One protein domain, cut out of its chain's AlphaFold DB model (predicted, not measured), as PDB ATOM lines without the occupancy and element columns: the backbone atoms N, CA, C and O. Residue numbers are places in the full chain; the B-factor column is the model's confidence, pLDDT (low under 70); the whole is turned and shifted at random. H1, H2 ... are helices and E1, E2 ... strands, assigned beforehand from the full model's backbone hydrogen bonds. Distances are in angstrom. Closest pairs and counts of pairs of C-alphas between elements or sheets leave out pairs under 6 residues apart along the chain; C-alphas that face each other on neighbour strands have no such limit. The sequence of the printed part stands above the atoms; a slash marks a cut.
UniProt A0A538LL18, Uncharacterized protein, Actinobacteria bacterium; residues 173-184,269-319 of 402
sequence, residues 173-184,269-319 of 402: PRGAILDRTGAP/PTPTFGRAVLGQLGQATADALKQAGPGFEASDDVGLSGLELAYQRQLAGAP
ATOM      1  N   PRO A 173     198.694 152.347  60.890       85.69
ATOM      2  CA  PRO A 173     198.460 152.815  59.528       85.69
ATOM      3  C   PRO A 173     196.979 152.700  59.148       85.69
ATOM      4  O   PRO A 173     196.364 151.648  59.341       85.69
ATOM      5  N   ARG A 174     196.414 153.784  58.602       88.31
ATOM      6  CA  ARG A 174     195.005 153.841  58.196       88.31
ATOM      7  C   ARG A 174     194.729 152.841  57.068       88.31
ATOM      8  O   ARG A 174     195.487 152.759  56.101       88.31
ATOM      9  N   GLY A 175     193.647 152.080  57.199       88.25
ATOM     10  CA  GLY A 175     193.182 151.121  56.202       88.25
ATOM     11  C   GLY A 175     192.809 151.804  54.886       88.25
ATOM     12  O   GLY A 175     192.284 152.914  54.878       88.25
ATOM     13  N   ALA A 176     193.080 151.133  53.766       89.19
ATOM     14  CA  ALA A 176     192.796 151.670  52.441       89.19
ATOM     15  C   ALA A 176     191.308 151.537  52.076       89.19
ATOM     16  O   ALA A 176     190.732 150.449  52.163       89.19
ATOM     17  N   ILE A 177     190.713 152.626  51.584       89.69
ATOM     18  CA  ILE A 177     189.424 152.588  50.885       89.69
ATOM     19  C   ILE A 177     189.678 152.016  49.482       89.69
ATOM     20  O   ILE A 177     190.500 152.555  48.740       89.69
ATOM     21  N   LEU A 178     188.997 150.924  49.122       91.69
ATOM     22  CA  LEU A 178     189.137 150.266  47.817       91.69
ATOM     23  C   LEU A 178     187.960 150.568  46.882       91.69
ATOM     24  O   LEU A 178     186.842 150.829  47.326       91.69
ATOM     25  N   ASP A 179     188.218 150.479  45.582       90.00
ATOM     26  CA  ASP A 179     187.218 150.513  44.520       90.00
ATOM     27  C   ASP A 179     186.529 149.140  44.320       90.00
ATOM     28  O   ASP A 179     186.836 148.146  44.984       90.00
ATOM     29  N   ARG A 180     185.613 149.060  43.345       93.50
ATOM     30  CA  ARG A 180     184.880 147.829  42.987       93.50
ATOM     31  C   ARG A 180     185.757 146.674  42.472       93.50
ATOM     32  O   ARG A 180     185.259 145.554  42.379       93.50
ATOM     33  N   THR A 181     187.001 146.933  42.070       93.12
ATOM     34  CA  THR A 181     187.964 145.921  41.596       93.12
ATOM     35  C   THR A 181     188.935 145.471  42.693       93.12
ATOM     36  O   THR A 181     189.561 144.419  42.569       93.12
ATOM     37  N   GLY A 182     189.016 146.227  43.794       89.69
ATOM     38  CA  GLY A 182     189.993 146.041  44.865       89.69
ATOM     39  C   GLY A 182     191.235 146.929  44.732       89.69
ATOM     40  O   GLY A 182     192.192 146.730  45.478       89.69
ATOM     41  N   ALA A 183     191.243 147.902  43.817       88.69
ATOM     42  CA  ALA A 183     192.301 148.900  43.719       88.69
ATOM     43  C   ALA A 183     192.091 150.004  44.779       88.69
ATOM     44  O   ALA A 183     190.962 150.466  44.960       88.69
ATOM     45  N   PRO A 184     193.132 150.450  45.502       89.00
ATOM     46  CA  PRO A 184     192.989 151.504  46.503       89.00
ATOM     47  C   PRO A 184     192.723 152.875  45.862       89.00
ATOM     48  O   PRO A 184     193.450 153.313  44.973       89.00
ATOM     49  N   PRO A 269     194.256 160.218  43.806       85.56
ATOM     50  CA  PRO A 269     194.925 160.514  42.531       85.56
ATOM     51  C   PRO A 269     195.105 162.007  42.209       85.56
ATOM     52  O   PRO A 269     196.177 162.413  41.768       85.56
ATOM     53  N   THR A 270     194.103 162.844  42.497       85.12
ATOM     54  CA  THR A 270     194.199 164.312  42.405       85.12
ATOM     55  C   THR A 270     193.676 164.967  43.691       85.12
ATOM     56  O   THR A 270     192.941 164.322  44.442       85.12
ATOM     57  N   PRO A 271     193.988 166.250  43.970       80.69
ATOM     58  CA  PRO A 271     193.472 166.955  45.150       80.69
ATOM     59  C   PRO A 271     191.944 167.106  45.213       80.69
ATOM     60  O   PRO A 271     191.424 167.431  46.282       80.69
ATOM     61  N   THR A 272     191.227 166.912  44.101       84.44
ATOM     62  CA  THR A 272     189.758 167.014  43.990       84.44
ATOM     63  C   THR A 272     189.061 165.659  43.836       84.44
ATOM     64  O   THR A 272     187.853 165.577  44.064       84.44
ATOM     65  N   PHE A 273     189.797 164.599  43.482       88.50
ATOM     66  CA  PHE A 273     189.250 163.268  43.226       88.50
ATOM     67  C   PHE A 273     188.397 162.766  44.398       88.50
ATOM     68  O   PHE A 273     188.859 162.675  45.533       88.50
ATOM     69  N   GLY A 274     187.138 162.429  44.108       87.19
ATOM     70  CA  GLY A 274     186.248 161.747  45.043       87.19
ATOM     71  C   GLY A 274     185.838 162.525  46.299       87.19
ATOM     72  O   GLY A 274     185.177 161.918  47.135       87.19
ATOM     73  N   ARG A 275     186.167 163.821  46.463       87.00
ATOM     74  CA  ARG A 275     185.971 164.569  47.733       87.00
ATOM     75  C   ARG A 275     184.588 164.418  48.374       87.00
ATOM     76  O   ARG A 275     184.512 164.233  49.580       87.00
ATOM     77  N   ALA A 276     183.509 164.466  47.592       89.19
ATOM     78  CA  ALA A 276     182.143 164.339  48.111       89.19
ATOM     79  C   ALA A 276     181.791 162.921  48.616       89.19
ATOM     80  O   ALA A 276     180.860 162.765  49.399       89.19
ATOM     81  N   VAL A 277     182.524 161.894  48.171       92.06
ATOM     82  CA  VAL A 277     182.295 160.481  48.518       92.06
ATOM     83  C   VAL A 277     183.317 160.007  49.546       92.06
ATOM     84  O   VAL A 277     182.936 159.535  50.610       92.06
ATOM     85  N   LEU A 278     184.615 160.166  49.263       90.25
ATOM     86  CA  LEU A 278     185.693 159.854  50.204       90.25
ATOM     87  C   LEU A 278     185.554 160.698  51.478       90.25
ATOM     88  O   LEU A 278     185.616 160.160  52.577       90.25
ATOM     89  N   GLY A 279     185.277 161.995  51.329       90.44
ATOM     90  CA  GLY A 279     185.295 162.959  52.421       90.44
ATOM     91  C   GLY A 279     186.684 163.548  52.647       90.44
ATOM     92  O   GLY A 279     187.493 163.656  51.720       90.44
ATOM     93  N   GLN A 280     186.947 163.966  53.883       87.38
ATOM     94  CA  GLN A 280     188.206 164.578  54.306       87.38
ATOM     95  C   GLN A 280     188.642 164.057  55.679       87.38
ATOM     96  O   GLN A 280     187.805 163.735  56.525       87.38
ATOM     97  N   LEU A 281     189.958 164.031  55.893       88.38
ATOM     98  CA  LEU A 281     190.586 163.872  57.204       88.38
ATOM     99  C   LEU A 281     190.928 165.243  57.801       88.38
ATOM    100  O   LEU A 281     191.147 166.205  57.061       88.38
ATOM    101  N   GLY A 282     191.020 165.305  59.125       86.25
ATOM    102  CA  GLY A 282     191.597 166.424  59.863       86.25
ATOM    103  C   GLY A 282     191.423 166.267  61.372       86.25
ATOM    104  O   GLY A 282     190.800 165.309  61.833       86.25
ATOM    105  N   GLN A 283     191.963 167.225  62.124       86.88
ATOM    106  CA  GLN A 283     191.956 167.242  63.590       86.88
ATOM    107  C   GLN A 283     190.546 167.043  64.169       86.88
ATOM    108  O   GLN A 283     189.569 167.630  63.692       86.88
ATOM    109  N   ALA A 284     190.441 166.205  65.201       87.12
ATOM    110  CA  ALA A 284     189.161 165.739  65.714       87.12
ATOM    111  C   ALA A 284     188.326 166.845  66.383       87.12
ATOM    112  O   ALA A 284     188.565 167.247  67.524       87.12
ATOM    113  N   THR A 285     187.261 167.273  65.700       86.38
ATOM    114  CA  THR A 285     186.193 168.076  66.313       86.38
ATOM    115  C   THR A 285     185.489 167.278  67.415       86.38
ATOM    116  O   THR A 285     185.473 166.046  67.391       86.38
ATOM    117  N   ALA A 286     184.850 167.964  68.367       86.31
ATOM    118  CA  ALA A 286     184.188 167.311  69.500       86.31
ATOM    119  C   ALA A 286     183.145 166.250  69.083       86.31
ATOM    120  O   ALA A 286     182.975 165.256  69.786       86.31
ATOM    121  N   ASP A 287     182.474 166.418  67.938       84.50
ATOM    122  CA  ASP A 287     181.504 165.446  67.416       84.50
ATOM    123  C   ASP A 287     182.130 164.344  66.555       84.50
ATOM    124  O   ASP A 287     181.671 163.200  66.610       84.50
ATOM    125  N   ALA A 288     183.207 164.636  65.820       85.12
ATOM    126  CA  ALA A 288     183.977 163.602  65.131       85.12
ATOM    127  C   ALA A 288     184.675 162.673  66.140       85.12
ATOM    128  O   ALA A 288     184.689 161.458  65.953       85.12
ATOM    129  N   LEU A 289     185.163 163.215  67.262       86.69
ATOM    130  CA  LEU A 289     185.796 162.461  68.346       86.69
ATOM    131  C   LEU A 289     184.827 161.456  69.001       86.69
ATOM    132  O   LEU A 289     185.181 160.291  69.191       86.69
ATOM    133  N   LYS A 290     183.570 161.861  69.251       84.38
ATOM    134  CA  LYS A 290     182.494 160.963  69.730       84.38
ATOM    135  C   LYS A 290     182.253 159.786  68.773       84.38
ATOM    136  O   LYS A 290     181.983 158.674  69.222       84.38
ATOM    137  N   GLN A 291     182.356 160.018  67.463       81.94
ATOM    138  CA  GLN A 291     182.134 159.003  66.423       81.94
ATOM    139  C   GLN A 291     183.374 158.134  66.146       81.94
ATOM    140  O   GLN A 291     183.235 156.960  65.783       81.94
ATOM    141  N   ALA A 292     184.578 158.674  66.360       84.12
ATOM    142  CA  ALA A 292     185.846 157.969  66.189       84.12
ATOM    143  C   ALA A 292     186.016 156.797  67.167       84.12
ATOM    144  O   ALA A 292     186.627 155.789  66.815       84.12
ATOM    145  N   GLY A 293     185.397 156.874  68.348       79.12
ATOM    146  CA  GLY A 293     185.350 155.788  69.326       79.12
ATOM    147  C   GLY A 293     186.460 155.853  70.385       79.12
ATOM    148  O   GLY A 293     187.164 156.856  70.504       79.12
ATOM    149  N   PRO A 294     186.601 154.802  71.213       81.62
ATOM    150  CA  PRO A 294     187.465 154.846  72.387       81.62
ATOM    151  C   PRO A 294     188.950 154.923  72.016       81.62
ATOM    152  O   PRO A 294     189.432 154.176  71.165       81.62
ATOM    153  N   GLY A 295     189.680 155.787  72.722       84.25
ATOM    154  CA  GLY A 295     191.129 155.950  72.591       84.25
ATOM    155  C   GLY A 295     191.581 157.018  71.595       84.25
ATOM    156  O   GLY A 295     192.778 157.288  71.541       84.25
ATOM    157  N   PHE A 296     190.677 157.638  70.831       89.25
ATOM    158  CA  PHE A 296     191.018 158.821  70.037       89.25
ATOM    159  C   PHE A 296     191.139 160.068  70.925       89.25
ATOM    160  O   PHE A 296     190.494 160.166  71.970       89.25
ATOM    161  N   GLU A 297     191.980 161.008  70.506       89.00
ATOM    162  CA  GLU A 297     192.311 162.256  71.199       89.00
ATOM    163  C   GLU A 297     192.097 163.454  70.254       89.00
ATOM    164  O   GLU A 297     192.095 163.295  69.036       89.00
ATOM    165  N   ALA A 298     191.917 164.668  70.790       86.94
ATOM    166  CA  ALA A 298     191.605 165.859  69.978       86.94
ATOM    167  C   ALA A 298     192.700 166.221  68.946       86.94
ATOM    168  O   ALA A 298     192.415 166.859  67.937       86.94
ATOM    169  N   SER A 299     193.940 165.791  69.198       85.94
ATOM    170  CA  SER A 299     195.101 165.944  68.312       85.94
ATOM    171  C   SER A 299     195.192 164.901  67.191       85.94
ATOM    172  O   SER A 299     196.091 164.982  66.354       85.94
ATOM    173  N   ASP A 300     194.330 163.881  67.190       89.94
ATOM    174  CA  ASP A 300     194.324 162.859  66.145       89.94
ATOM    175  C   ASP A 300     193.612 163.369  64.888       89.94
ATOM    176  O   ASP A 300     192.554 163.998  64.968       89.94
ATOM    177  N   ASP A 301     194.132 162.999  63.716       88.69
ATOM    178  CA  ASP A 301     193.387 163.150  62.469       88.69
ATOM    179  C   ASP A 301     192.341 162.037  62.325       88.69
ATOM    180  O   ASP A 301     192.633 160.833  62.340       88.69
ATOM    181  N   VAL A 302     191.091 162.453  62.150       92.06
ATOM    182  CA  VAL A 302     189.920 161.588  61.998       92.06
ATOM    183  C   VAL A 302     189.158 161.962  60.730       92.06
ATOM    184  O   VAL A 302     189.330 163.045  60.174       92.06
ATOM    185  N   GLY A 303     188.298 161.066  60.252       91.50
ATOM    186  CA  GLY A 303     187.341 161.403  59.205       91.50
ATOM    187  C   GLY A 303     186.356 162.467  59.675       91.50
ATOM    188  O   GLY A 303     185.693 162.280  60.692       91.50
ATOM    189  N   LEU A 304     186.250 163.560  58.921       91.12
ATOM    190  CA  LEU A 304     185.340 164.680  59.186       91.12
ATOM    191  C   LEU A 304     184.102 164.663  58.275       91.12
ATOM    192  O   LEU A 304     183.101 165.309  58.574       91.12
ATOM    193  N   SER A 305     184.151 163.927  57.162       91.38
ATOM    194  CA  SER A 305     183.045 163.780  56.209       91.38
ATOM    195  C   SER A 305     183.156 162.479  55.400       91.38
ATOM    196  O   SER A 305     184.150 161.759  55.507       91.38
ATOM    197  N   GLY A 306     182.134 162.173  54.592       92.50
ATOM    198  CA  GLY A 306     182.145 161.078  53.612       92.50
ATOM    199  C   GLY A 306     182.392 159.681  54.196       92.50
ATOM    200  O   GLY A 306     182.059 159.393  55.348       92.50
ATOM    201  N   LEU A 307     182.982 158.805  53.378       92.62
ATOM    202  CA  LEU A 307     183.423 157.467  53.778       92.62
ATOM    203  C   LEU A 307     184.457 157.509  54.913       92.62
ATOM    204  O   LEU A 307     184.421 156.639  55.779       92.62
ATOM    205  N   GLU A 308     185.338 158.513  54.944       91.69
ATOM    206  CA  GLU A 308     186.358 158.646  55.987       91.69
ATOM    207  C   GLU A 308     185.740 158.799  57.386       91.69
ATOM    208  O   GLU A 308     186.224 158.173  58.330       91.69
ATOM    209  N   LEU A 309     184.656 159.577  57.526       91.94
ATOM    210  CA  LEU A 309     183.872 159.672  58.766       91.94
ATOM    211  C   LEU A 309     183.044 158.401  58.993       91.94
ATOM    212  O   LEU A 309     183.161 157.764  60.041       91.94
ATOM    213  N   ALA A 310     182.232 158.003  58.007       91.88
ATOM    214  CA  ALA A 310     181.281 156.894  58.143       91.88
ATOM    215  C   ALA A 310     181.955 155.556  58.507       91.88
ATOM    216  O   ALA A 310     181.382 154.740  59.230       91.88
ATOM    217  N   TYR A 311     183.194 155.352  58.049       91.88
ATOM    218  CA  TYR A 311     184.002 154.165  58.319       91.88
ATOM    219  C   TYR A 311     185.223 154.451  59.214       91.88
ATOM    220  O   TYR A 311     186.078 153.575  59.343       91.88
ATOM    221  N   GLN A 312     185.296 155.601  59.905       91.12
ATOM    222  CA  GLN A 312     186.423 156.000  60.772       91.12
ATOM    223  C   GLN A 312     186.901 154.865  61.694       91.12
ATOM    224  O   GLN A 312     188.086 154.544  61.707       91.12
ATOM    225  N   ARG A 313     185.985 154.192  62.408       88.62
ATOM    226  CA  ARG A 313     186.302 153.065  63.317       88.62
ATOM    227  C   ARG A 313     186.851 151.809  62.626       88.62
ATOM    228  O   ARG A 313     187.434 150.959  63.291       88.62
ATOM    229  N   GLN A 314     186.631 151.652  61.322       88.88
ATOM    230  CA  GLN A 314     187.168 150.539  60.529       88.88
ATOM    231  C   GLN A 314     188.495 150.915  59.866       88.88
ATOM    232  O   GLN A 314     189.392 150.078  59.806       88.88
ATOM    233  N   LEU A 315     188.623 152.164  59.406       90.50
ATOM    234  CA  LEU A 315     189.790 152.688  58.697       90.50
ATOM    235  C   LEU A 315     190.933 153.053  59.655       90.50
ATOM    236  O   LEU A 315     192.074 152.688  59.402       90.50
ATOM    237  N   ALA A 316     190.659 153.723  60.774       89.38
ATOM    238  CA  ALA A 316     191.692 154.186  61.705       89.38
ATOM    239  C   ALA A 316     192.256 153.091  62.636       89.38
ATOM    240  O   ALA A 316     193.234 153.328  63.341       89.38
ATOM    241  N   GLY A 317     191.648 151.897  62.660       86.75
ATOM    242  CA  GLY A 317     192.009 150.828  63.597       86.75
ATOM    243  C   GLY A 317     191.787 151.233  65.061       86.75
ATOM    244  O   GLY A 317     190.882 152.007  65.367       86.75
ATOM    245  N   ALA A 318     192.607 150.696  65.970       85.19
ATOM    246  CA  ALA A 318     192.652 151.129  67.367       85.19
ATOM    247  C   ALA A 318     194.057 151.644  67.744       85.19
ATOM    248  O   ALA A 318     195.038 150.962  67.420       85.19
ATOM    249  N   PRO A 319     194.167 152.781  68.463       88.69
ATOM    250  CA  PRO A 319     195.419 153.252  69.053       88.69
ATOM    251  C   PRO A 319     196.126 152.176  69.885       88.69
ATOM    252  O   PRO A 319     195.501 151.302  70.489       88.69
TER     253      PRO A 319
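What this domain is: This is residues 173 to 184 and 269 to 319 of the 402 residues of an uncharacterized protein of Actinobacteria bacterium (UniProt A0A538LL18). A tiny two-stranded ladder, E1 beside E2, sits with H3 in the middle of an elongated body, with H1 toward one end of its length and H2 at the other. The unnamed opening stretch, residues 173 to 184, is 12 residues long, its C-alphas lie 8 to 21 A from the mean of all C-alphas, and its residues 178 to 183 stick out free. The printed part has 63 residues, with H1, E1, H2, E2, H3 and H4 in that order; the antiparallel sheet has the order E1 - E2. The class is mixed, helices and strands, with only 26 residues in named elements. It is compact, with a radius of gyration of the C-alphas of 11.8 A and spans of 32 by 21 by 16 A.

How they stand to each other: Start at H1, residues 275 to 278, which touches H3, residues 306 to 310; their closest C-alphas are Leu 278 and Leu 307, 4.9 A apart. Next, look at E1, residues 281 to 283, antiparallel to E2, residues 301 to 303, at 132 degrees, where N 282 and O 302 are 3.0 A apart, within hydrogen-bond range. H2, residues 286 to 292, touches H4, residues 312 to 315, closest at the C-alphas of Ala 292 and Arg 313, 5.7 A. H2 and H3 only just touch, with 3 pairs of C-alphas within 8 A, the closest being Ala 288 and Leu 309, 7.5 A. H1 and H2 are apart. Every O i to N i+4 pair is within range in H2 and H3; H1 and H4 are too short for one, and their single O i to N i+3 pair is within range in H4 but not in H1.

Where its parts are: Find C-alpha 275 at (185.971, 164.569, 47.733), where H1 begins. E1 spans 7.3 A, H2 10.0 A from C-alpha 286 at (184.188, 167.311, 69.500), and E2 7.1 A. H4 ends at C-alpha 315, (189.790, 152.688, 58.697).

The domain as a whole: The farthest C-alphas, Thr 181 and Ala 286, are 35.4 A apart. Residues 185 to 268 are not printed, and C-alphas 184 and 269 are 10.0 A apart across the cut. No link between named elements is long. No printed residue has pLDDT under 70.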